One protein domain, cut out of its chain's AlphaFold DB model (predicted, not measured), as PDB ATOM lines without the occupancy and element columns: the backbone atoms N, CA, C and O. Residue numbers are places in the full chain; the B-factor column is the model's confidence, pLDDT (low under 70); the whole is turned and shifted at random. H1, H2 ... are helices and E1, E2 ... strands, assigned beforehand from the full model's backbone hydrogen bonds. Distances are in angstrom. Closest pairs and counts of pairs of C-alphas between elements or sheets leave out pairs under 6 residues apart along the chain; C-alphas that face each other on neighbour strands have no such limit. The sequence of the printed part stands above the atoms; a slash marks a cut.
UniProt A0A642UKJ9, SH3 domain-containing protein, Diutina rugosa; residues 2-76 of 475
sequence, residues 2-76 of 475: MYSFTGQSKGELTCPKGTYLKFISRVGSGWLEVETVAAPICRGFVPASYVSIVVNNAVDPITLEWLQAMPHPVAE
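This is residues 2 to 76 of the 475 residues of the protein "SH3 domain-containing protein" of Diutina rugosa (UniProt A0A642UKJ9). There is little regular structure here: a small, strongly twisted sheet, E1 E2 E3, with the loop of residues 2 to 20 folded back beside E3, and the short helix H1 away from the sheet beyond a loop whose residues 56 to 61 stick out. The 75 printed residues run E1, E2, E3, H1, the sheet antiparallel in that order; the class is mixed, with 25 residues in named elements. The whole is compact, radius of gyration of the C-alphas 12.8 A, spanning 35 by 34 by 25 A.

Look at E1, residues 21 to 28, which bends by 67 degrees at residue 24; its hairpin with E2, residues 31 to 36, has N 22 and O 35 within hydrogen-bond range, 2.8 A. E3, residues 43 to 47, forms a hairpin with E2, N 32 and O 46 at 2.9 A, completing a meander, each strand the antiparallel neighbour of the one before. H1, residues 64 to 69, is not on the sheet; its O i to N i+4 pairs are within range.

Find C-alpha 21 at (-13.249, 42.087, -46.189), where E1 begins its 17.9 A; E2 covers 15.6 A, E3 13.5 A, and H1 8.7 A, to C-alpha 69 at (-15.357, 57.060, -41.654).

The C-alphas farthest apart, Gln 8 and Val 59, are 38.6 A apart. The printed part has no cut; the E3 to H1 link is long, and residues 72 to 76 have pLDDT under 70.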
ATOM      1  N   MET A   2      -4.842  46.211 -43.553       88.69
ATOM      2  CA  MET A   2      -3.838  47.177 -43.064       88.69
ATOM      3  C   MET A   2      -2.703  47.394 -44.071       88.69
ATOM      4  O   MET A   2      -2.234  48.521 -44.234       88.69
ATOM      5  N   TYR A   3      -2.323  46.335 -44.786       93.25
ATOM      6  CA  TYR A   3      -1.283  46.333 -45.816       93.25
ATOM      7  C   TYR A   3      -1.847  45.775 -47.126       93.25
ATOM      8  O   TYR A   3      -2.850  45.061 -47.109       93.25
ATOM      9  N   SER A   4      -1.234  46.108 -48.260       95.25
ATOM     10  CA  SER A   4      -1.544  45.444 -49.529       95.25
ATOM     11  C   SER A   4      -1.012  44.015 -49.505       95.25
ATOM     12  O   SER A   4       0.100  43.780 -49.038       95.25
ATOM     13  N   PHE A   5      -1.788  43.075 -50.030       97.12
ATOM     14  CA  PHE A   5      -1.418  41.672 -50.145       97.12
ATOM     15  C   PHE A   5      -1.672  41.195 -51.574       97.12
ATOM     16  O   PHE A   5      -2.760  41.408 -52.112       97.12
ATOM     17  N   THR A   6      -0.682  40.551 -52.183       97.88
ATOM     18  CA  THR A   6      -0.800  39.943 -53.512       97.88
ATOM     19  C   THR A   6      -0.727  38.438 -53.350       97.88
ATOM     20  O   THR A   6       0.298  37.919 -52.912       97.88
ATOM     21  N   GLY A   7      -1.824  37.759 -53.680       96.25
ATOM     22  CA  GLY A   7      -1.905  36.309 -53.603       96.25
ATOM     23  C   GLY A   7      -0.966  35.658 -54.612       96.25
ATOM     24  O   GLY A   7      -0.937  36.052 -55.778       96.25
ATOM     25  N   GLN A   8      -0.196  34.673 -54.163       96.56
ATOM     26  CA  GLN A   8       0.760  33.935 -54.994       96.56
ATOM     27  C   GLN A   8       0.154  32.654 -55.572       96.56
ATOM     28  O   GLN A   8       0.608  32.158 -56.603       96.56
ATOM     29  N   SER A   9      -0.884  32.117 -54.928       95.44
ATOM     30  CA  SER A   9      -1.546  30.873 -55.316       95.44
ATOM     31  C   SER A   9      -3.010  31.086 -55.723       95.44
ATOM     32  O   SER A   9      -3.632  32.099 -55.412       95.44
ATOM     33  N   LYS A  10      -3.595  30.094 -56.410       93.25
ATOM     34  CA  LYS A  10      -4.968  30.143 -56.958       93.25
ATOM     35  C   LYS A  10      -6.072  30.296 -55.891       93.25
ATOM     36  O   LYS A  10      -7.209  30.589 -56.246       93.25
ATOM     37  N   GLY A  11      -5.762  30.093 -54.609       93.94
ATOM     38  CA  GLY A  11      -6.698  30.281 -53.491       93.94
ATOM     39  C   GLY A  11      -6.498  31.581 -52.709       93.94
ATOM     40  O   GLY A  11      -7.333  31.930 -51.876       93.94
ATOM     41  N   GLU A  12      -5.405  32.302 -52.947       97.31
ATOM     42  CA  GLU A  12      -5.090  33.526 -52.220       97.31
ATOM     43  C   GLU A  12      -5.761  34.737 -52.861       97.31
ATOM     44  O   GLU A  12      -5.757  34.920 -54.080       97.31
ATOM     45  N   LEU A  13      -6.335  35.593 -52.021       97.38
ATOM     46  CA  LEU A  13      -7.067  36.761 -52.478       97.38
ATOM     47  C   LEU A  13      -6.137  37.976 -52.540       97.38
ATOM     48  O   LEU A  13      -5.730  38.502 -51.506       97.38
ATOM     49  N   THR A  14      -5.849  38.474 -53.742       97.19
ATOM     50  CA  THR A  14      -5.111  39.736 -53.904       97.19
ATOM     51  C   THR A  14      -5.976  40.907 -53.438       97.19
ATOM     52  O   THR A  14      -7.030  41.172 -54.010       97.19
ATOM     53  N   CYS A  15      -5.527  41.609 -52.396       96.50
ATOM     54  CA  CYS A  15      -6.261  42.687 -51.742       96.50
ATOM     55  C   CYS A  15      -5.384  43.941 -51.580       96.50
ATOM     56  O   CYS A  15      -4.396  43.909 -50.838       96.50
ATOM     57  N   PRO A  16      -5.753  45.076 -52.194       96.31
ATOM     58  CA  PRO A  16      -5.124  46.363 -51.914       96.31
ATOM     59  C   PRO A  16      -5.244  46.788 -50.439       96.31
ATOM     60  O   PRO A  16      -6.145  46.373 -49.700       96.31
ATOM     61  N   LYS A  17      -4.338  47.670 -49.995       95.19
ATOM     62  CA  LYS A  17      -4.460  48.324 -48.684       95.19
ATOM     63  C   LYS A  17      -5.780  49.103 -48.633       95.19
ATOM     64  O   LYS A  17      -6.156  49.745 -49.606       95.19
ATOM     65  N   GLY A  18      -6.474  49.052 -47.496       92.94
ATOM     66  CA  GLY A  18      -7.762  49.731 -47.316       92.94
ATOM     67  C   GLY A  18      -8.987  48.944 -47.796       92.94
ATOM     68  O   GLY A  18     -10.100  49.328 -47.463       92.94
ATOM     69  N   THR A  19      -8.827  47.807 -48.484       94.25
ATOM     70  CA  THR A  19      -9.973  46.967 -48.870       94.25
ATOM     71  C   THR A  19     -10.682  46.383 -47.642       94.25
ATOM     72  O   THR A  19     -10.034  45.854 -46.727       94.25
ATOM     73  N   TYR A  20     -12.015  46.461 -47.632       94.38
ATOM     74  CA  TYR A  20     -12.872  45.850 -46.617       94.38
ATOM     75  C   TYR A  20     -13.220  44.414 -46.998       94.38
ATOM     76  O   TYR A  20     -13.602  44.124 -48.134       94.38
ATOM     77  N   LEU A  21     -13.076  43.521 -46.025       95.88
ATOM     78  CA  LEU A  21     -13.249  42.087 -46.189       95.88
ATOM     79  C   LEU A  21     -14.219  41.583 -45.125       95.88
ATOM     80  O   LEU A  21     -14.116  41.959 -43.956       95.88
ATOM     81  N   LYS A  22     -15.135  40.708 -45.526       95.75
ATOM     82  CA  LYS A  22     -15.987  39.947 -44.626       95.75
ATOM     83  C   LYS A  22     -15.228  38.705 -44.183       95.75
ATOM     84  O   LYS A  22     -14.818  37.887 -45.004       95.75
ATOM     85  N   PHE A  23     -15.033  38.576 -42.878       96.25
ATOM     86  CA  PHE A  23     -14.430  37.387 -42.291       96.25
ATOM     87  C   PHE A  23     -15.413  36.209 -42.352       96.25
ATOM     88  O   PHE A  23     -16.560  36.351 -41.927       96.25
ATOM     89  N   ILE A  24     -14.966  35.061 -42.875       96.62
ATOM     90  CA  ILE A  24     -15.777  33.839 -42.965       96.62
ATOM     91  C   ILE A  24     -15.327  32.815 -41.926       96.62
ATOM     92  O   ILE A  24     -16.123  32.400 -41.086       96.62
ATOM     93  N   SER A  25     -14.068  32.374 -41.992       95.44
ATOM     94  CA  SER A  25     -13.566  31.291 -41.143       95.44
ATOM     95  C   SER A  25     -12.054  31.384 -40.904       95.44
ATOM     96  O   SER A  25     -11.318  32.026 -41.659       95.44
ATOM     97  N   ARG A  26     -11.574  30.761 -39.817       94.69
ATOM     98  CA  ARG A  26     -10.136  30.548 -39.582       94.69
ATOM     99  C   ARG A  26      -9.767  29.163 -40.090       94.69
ATOM    100  O   ARG A  26     -10.305  28.181 -39.587       94.69
ATOM    101  N   VAL A  27      -8.827  29.097 -41.025       87.25
ATOM    102  CA  VAL A  27      -8.386  27.833 -41.645       87.25
ATOM    103  C   VAL A  27      -7.240  27.188 -40.852       87.25
ATOM    104  O   VAL A  27      -6.971  26.003 -40.994       87.25
ATOM    105  N   GLY A  28      -6.596  27.952 -39.961       81.81
ATOM    106  CA  GLY A  28      -5.400  27.535 -39.224       81.81
ATOM    107  C   GLY A  28      -4.136  28.201 -39.774       81.81
ATOM    108  O   GLY A  28      -4.204  28.980 -40.723       81.81
ATOM    109  N   SER A  29      -2.989  27.964 -39.132       89.00
ATOM    110  CA  SER A  29      -1.662  28.435 -39.589       89.00
ATOM    111  C   SER A  29      -1.559  29.940 -39.889       89.00
ATOM    112  O   SER A  29      -0.783  30.361 -40.740       89.00
ATOM    113  N   GLY A  30      -2.367  30.765 -39.215       93.19
ATOM    114  CA  GLY A  30      -2.392  32.212 -39.427       93.19
ATOM    115  C   GLY A  30      -3.130  32.679 -40.688       93.19
ATOM    116  O   GLY A  30      -3.052  33.862 -41.000       93.19
ATOM    117  N   TRP A  31      -3.866  31.812 -41.387       96.94
ATOM    118  CA  TRP A  31      -4.667  32.175 -42.561       96.94
ATOM    119  C   TRP A  31      -6.145  32.375 -42.224       96.94
ATOM    120  O   TRP A  31      -6.731  31.674 -41.389       96.94
ATOM    121  N   LEU A  32      -6.758  33.339 -42.908       97.31
ATOM    122  CA  LEU A  32      -8.170  33.676 -42.787       97.31
ATOM    123  C   LEU A  32      -8.849  33.500 -44.137       97.31
ATOM    124  O   LEU A  32      -8.371  34.009 -45.149       97.31
ATOM    125  N   GLU A  33      -9.988  32.820 -44.130       97.69
ATOM    126  CA  GLU A  33     -10.886  32.786 -45.270       97.69
ATOM    127  C   GLU A  33     -11.785  34.022 -45.233       97.69
ATOM    128  O   GLU A  33     -12.469  34.294 -44.237       97.69
ATOM    129  N   VAL A  34     -11.757  34.785 -46.318       97.69
ATOM    130  CA  VAL A  34     -12.385  36.100 -46.417       97.69
ATOM    131  C   VAL A  34     -13.113  36.265 -47.745       97.69
ATOM    132  O   VAL A  34     -12.813  35.590 -48.728       97.69
ATOM    133  N   GLU A  35     -14.061  37.192 -47.773       97.56
ATOM    134  CA  GLU A  35     -14.848  37.560 -48.950       97.56
ATOM    135  C   GLU A  35     -14.836  39.084 -49.127       97.56
ATOM    136  O   GLU A  35     -14.989  39.827 -48.154       97.56
ATOM    137  N   THR A  36     -14.611  39.578 -50.347       96.12
ATOM    138  CA  THR A  36     -14.656  41.021 -50.624       96.12
ATOM    139  C   THR A  36     -16.075  41.551 -50.467       96.12
ATOM    140  O   THR A  36     -17.041  40.949 -50.927       96.12
ATOM    141  N   VAL A  37     -16.210  42.711 -49.819       93.56
ATOM    142  CA  VAL A  37     -17.521  43.365 -49.650       93.56
ATOM    143  C   VAL A  37     -17.938  44.118 -50.923       93.56
ATOM    144  O   VAL A  37     -19.126  44.285 -51.185       93.56
ATOM    145  N   ALA A  38     -16.969  44.562 -51.730       89.50
ATOM    146  CA  ALA A  38     -17.207  45.243 -53.002       89.50
ATOM    147  C   ALA A  38     -17.286  44.248 -54.172       89.50
ATOM    148  O   ALA A  38     -16.587  43.235 -54.173       89.50
ATOM    149  N   ALA A  39     -18.108  44.565 -55.178       83.56
ATOM    150  CA  ALA A  39     -18.236  43.767 -56.394       83.56
ATOM    151  C   ALA A  39     -16.984  43.894 -57.301       83.56
ATOM    152  O   ALA A  39     -16.474  45.006 -57.451       83.56
ATOM    153  N   PRO A  40     -16.522  42.805 -57.951       89.75
ATOM    154  CA  PRO A  40     -17.041  41.439 -57.851       89.75
ATOM    155  C   PRO A  40     -16.741  40.809 -56.484       89.75
ATOM    156  O   PRO A  40     -15.664  41.000 -55.921       89.75
ATOM    157  N   ILE A  41     -17.716  40.061 -55.957       93.81
ATOM    158  CA  ILE A  41     -17.558  39.320 -54.705       93.81
ATOM    159  C   ILE A  41     -16.585  38.170 -54.965       93.81
ATOM    160  O   ILE A  41     -16.893  37.228 -55.694       93.81
ATOM    161  N   CYS A  42     -15.403  38.269 -54.371       96.31
ATOM    162  CA  CYS A  42     -14.326  37.305 -54.494       96.31
ATOM    163  C   CYS A  42     -14.020  36.729 -53.116       96.31
ATOM    164  O   CYS A  42     -13.832  37.467 -52.148       96.31
ATOM    165  N   ARG A  43     -13.943  35.401 -53.036       97.56
ATOM    166  CA  ARG A  43     -13.582  34.665 -51.824       97.56
ATOM    167  C   ARG A  43     -12.190  34.073 -51.979       97.56
ATOM    168  O   ARG A  43     -11.854  33.568 -53.046       97.56
ATOM    169  N   GLY A  44     -11.402  34.114 -50.916       97.75
ATOM    170  CA  GLY A  44     -10.083  33.492 -50.885       97.75
ATOM    171  C   GLY A  44      -9.418  33.639 -49.527       97.75
ATOM    172  O   GLY A  44     -10.070  33.976 -48.536       97.75
ATOM    173  N   PHE A  45      -8.117  33.373 -49.483       97.75
ATOM    174  CA  PHE A  45      -7.338  33.402 -48.250       97.75
ATOM    175  C   PHE A  45      -6.444  34.635 -48.165       97.75
ATOM    176  O   PHE A  45      -5.834  35.044 -49.154       97.75
ATOM    177  N   VAL A  46      -6.346  35.201 -46.962       97.62
ATOM    178  CA  VAL A  46      -5.383  36.255 -46.614       97.62
ATOM    179  C   VAL A  46      -4.708  35.922 -45.279       97.62
ATOM    180  O   VAL A  46      -5.357  35.346 -44.397       97.62
ATOM    181  N   PRO A  47      -3.431  36.281 -45.069       97.25
ATOM    182  CA  PRO A  47      -2.789  36.088 -43.775       97.25
ATOM    183  C   PRO A  47      -3.383  37.030 -42.720       97.25
ATOM    184  O   PRO A  47      -3.640  38.209 -42.978       97.25
ATOM    185  N   ALA A  48      -3.550  36.536 -41.495       96.06
ATOM    186  CA  ALA A  48      -4.124  37.288 -40.381       96.06
ATOM    187  C   ALA A  48      -3.313  38.543 -40.025       96.06
ATOM    188  O   ALA A  48      -3.886  39.534 -39.585       96.06
ATOM    189  N   SER A  49      -2.001  38.535 -40.271       95.12
ATOM    190  CA  SER A  49      -1.108  39.676 -40.037       95.12
ATOM    191  C   SER A  49      -1.352  40.870 -40.974       95.12
ATOM    192  O   SER A  49      -0.888  41.970 -40.683       95.12
ATOM    193  N   TYR A  50      -2.092  40.690 -42.075       95.88
ATOM    194  CA  TYR A  50      -2.365  41.743 -43.063       95.88
ATOM    195  C   TYR A  50      -3.708  42.455 -42.839       95.88
ATOM    196  O   TYR A  50      -4.016  43.457 -43.501       95.88
ATOM    197  N   VAL A  51      -4.520  41.970 -41.897       95.12
ATOM    198  CA  VAL A  51      -5.860  42.491 -41.621       95.12
ATOM    199  C   VAL A  51      -5.992  42.998 -40.191       95.12
ATOM    200  O   VAL A  51      -5.485  42.407 -39.247       95.12
ATOM    201  N   SER A  52      -6.759  44.075 -40.032       93.75
ATOM    202  CA  SER A  52      -7.338  44.440 -38.740       93.75
ATOM    203  C   SER A  52      -8.742  43.858 -38.688       93.75
ATOM    204  O   SER A  52      -9.545  44.126 -39.582       93.75
ATOM    205  N   ILE A  53      -9.030  43.056 -37.666       92.00
ATOM    206  CA  ILE A  53     -10.340  42.426 -37.484       92.00
ATOM    207  C   ILE A  53     -11.158  43.290 -36.529       92.00
ATOM    208  O   ILE A  53     -10.716  43.577 -35.419       92.00
ATOM    209  N   VAL A  54     -12.361  43.673 -36.953       91.00
ATOM    210  CA  VAL A  54     -13.358  44.329 -36.101       91.00
ATOM    211  C   VAL A  54     -14.550  43.385 -35.974       91.00
ATOM    212  O   VAL A  54     -14.995  42.807 -36.966       91.00
ATOM    213  N   VAL A  55     -15.033  43.180 -34.749       90.81
ATOM    214  CA  VAL A  55     -16.164  42.288 -34.465       90.81
ATOM    215  C   VAL A  55     -17.460  43.080 -34.571       90.81
ATOM    216  O   VAL A  55     -17.593  44.130 -33.949       90.81
ATOM    217  N   ASN A  56     -18.412  42.571 -35.354       87.62
ATOM    218  CA  ASN A  56     -19.715  43.205 -35.515       87.62
ATOM    219  C   ASN A  56     -20.524  43.108 -34.208       87.62
ATOM    220  O   ASN A  56     -20.772  42.002 -33.726       87.62
ATOM    221  N   ASN A  57     -20.925  44.244 -33.634       88.25
ATOM    222  CA  ASN A  57     -21.764  44.290 -32.437       88.25
ATOM    223  C   ASN A  57     -23.245  44.259 -32.848       88.25
ATOM    224  O   ASN A  57     -23.655  44.995 -33.736       88.25
ATOM    225  N   ALA A  58     -24.067  43.428 -32.201       84.88
ATOM    226  CA  ALA A  58     -25.496  43.339 -32.510       84.88
ATOM    227  C   ALA A  58     -26.274  44.626 -32.175       84.88
ATOM    228  O   ALA A  58     -27.306  44.887 -32.785       84.88
ATOM    229  N   VAL A  59     -25.795  45.414 -31.204       88.19
ATOM    230  CA  VAL A  59     -26.436  46.669 -30.772       88.19
ATOM    231  C   VAL A  59     -26.032  47.848 -31.659       88.19
ATOM    232  O   VAL A  59     -26.836  48.749 -31.876       88.19
ATOM    233  N   ASP A  60     -24.806  47.827 -32.179       88.62
ATOM    234  CA  ASP A  60     -24.247  48.874 -33.038       88.62
ATOM    235  C   ASP A  60     -23.523  48.210 -34.220       88.62
ATOM    236  O   ASP A  60     -22.313  47.951 -34.149       88.62
ATOM    237  N   PRO A  61     -24.279  47.783 -35.250       90.00
ATOM    238  CA  PRO A  61     -23.717  47.012 -36.340       90.00
ATOM    239  C   PRO A  61     -22.758  47.865 -37.168       90.00
ATOM    240  O   PRO A  61     -23.027  49.021 -37.481       90.00
ATOM    241  N   ILE A  62     -21.652  47.255 -37.584       89.69
ATOM    242  CA  ILE A  62     -20.667  47.861 -38.474       89.69
ATOM    243  C   ILE A  62     -21.349  48.157 -39.811       89.69
ATOM    244  O   ILE A  62     -21.608  47.246 -40.603       89.69
ATOM    245  N   THR A  63     -21.635  49.433 -40.065       89.31
ATOM    246  CA  THR A  63     -22.170  49.887 -41.349       89.31
ATOM    247  C   THR A  63     -21.044  50.212 -42.331       89.31
ATOM    248  O   THR A  63     -19.873  50.361 -41.960       89.31
ATOM    249  N   LEU A  64     -21.385  50.320 -43.618       81.88
ATOM    250  CA  LEU A  64     -20.414  50.694 -44.644       81.88
ATOM    251  C   LEU A  64     -19.892  52.121 -44.419       81.88
ATOM    252  O   LEU A  64     -18.707  52.376 -44.613       81.88
ATOM    253  N   GLU A  65     -20.754  53.028 -43.957       88.00
ATOM    254  CA  GLU A  65     -20.398  54.409 -43.629       88.00
ATOM    255  C   GLU A  65     -19.422  54.460 -42.453       88.00
ATOM    256  O   GLU A  65     -18.443  55.200 -42.503       88.00
ATOM    257  N   TRP A  66     -19.639  53.632 -41.422       90.44
ATOM    258  CA  TRP A  66     -18.714  53.516 -40.292       90.44
ATOM    259  C   TRP A  66     -17.325  53.062 -40.747       90.44
ATOM    260  O   TRP A  66     -16.316  53.646 -40.351       90.44
ATOM    261  N   LEU A  67     -17.272  52.058 -41.631       84.44
ATOM    262  CA  LEU A  67     -16.014  51.587 -42.211       84.44
ATOM    263  C   LEU A  67     -15.317  52.704 -42.995       84.44
ATOM    264  O   LEU A  67     -14.125  52.912 -42.811       84.44
ATOM    265  N   GLN A  68     -16.054  53.456 -43.815       83.69
ATOM    266  CA  GLN A  68     -15.517  54.573 -44.601       83.69
ATOM    267  C   GLN A  68     -15.080  55.775 -43.748       83.69
ATOM    268  O   GLN A  68     -14.188  56.514 -44.160       83.69
ATOM    269  N   ALA A  69     -15.681  55.970 -42.573       86.44
ATOM    270  CA  ALA A  69     -15.357  57.060 -41.654       86.44
ATOM    271  C   ALA A  69     -14.098  56.799 -40.809       86.44
ATOM    272  O   ALA A  69     -13.569  57.732 -40.199       86.44
ATOM    273  N   MET A  70     -13.606  55.557 -40.755       80.56
ATOM    274  CA  MET A  70     -12.384  55.229 -40.025       80.56
ATOM    275  C   MET A  70     -11.190  55.960 -40.659       80.56
ATOM    276  O   MET A  70     -10.911  55.750 -41.842       80.56
ATOM    277  N   PRO A  71     -10.457  56.800 -39.900       73.38
ATOM    278  CA  PRO A  71      -9.297  57.496 -40.427       73.38
ATOM    279  C   PRO A  71      -8.280  56.455 -40.882       73.38
ATOM    280  O   PRO A  71      -7.721  55.706 -40.076       73.38
ATOM    281  N   HIS A  72      -8.055  56.379 -42.193       67.19
ATOM    282  CA  HIS A  72      -6.964  55.583 -42.720       67.19
ATOM    283  C   HIS A  72      -5.672  56.104 -42.081       67.19
ATOM    284  O   HIS A  72      -5.456  57.319 -42.115       67.19
ATOM    285  N   PRO A  73      -4.827  55.235 -41.489       62.28
ATOM    286  CA  PRO A  73      -3.529  55.661 -40.996       62.28
ATOM    287  C   PRO A  73      -2.805  56.286 -42.183       62.28
ATOM    288  O   PRO A  73      -2.491  55.591 -43.159       62.28
ATOM    289  N   VAL A  74      -2.674  57.614 -42.124       52.78
ATOM    290  CA  VAL A  74      -2.054  58.438 -43.156       52.78
ATOM    291  C   VAL A  74      -0.710  57.792 -43.418       52.78
ATOM    292  O   VAL A  74       0.061  57.579 -42.484       52.78
ATOM    293  N   ALA A  75      -0.489  57.355 -44.656       53.34
ATOM    294  CA  ALA A  75       0.802  56.831 -45.044       53.34
ATOM    295  C   ALA A  75       1.817  57.936 -44.746       53.34
ATOM    296  O   ALA A  75       1.774  58.982 -45.392       53.34
ATOM    297  N   GLU A  76       2.663  57.738 -43.733       46.91
ATOM    298  CA  GLU A  76       3.877  58.529 -43.590       46.91
ATOM    299  C   GLU A  76       4.590  58.414 -44.932       46.91
ATOM    300  O   GLU A  76       4.954  57.319 -45.368       46.91
TER     301      GLU A  76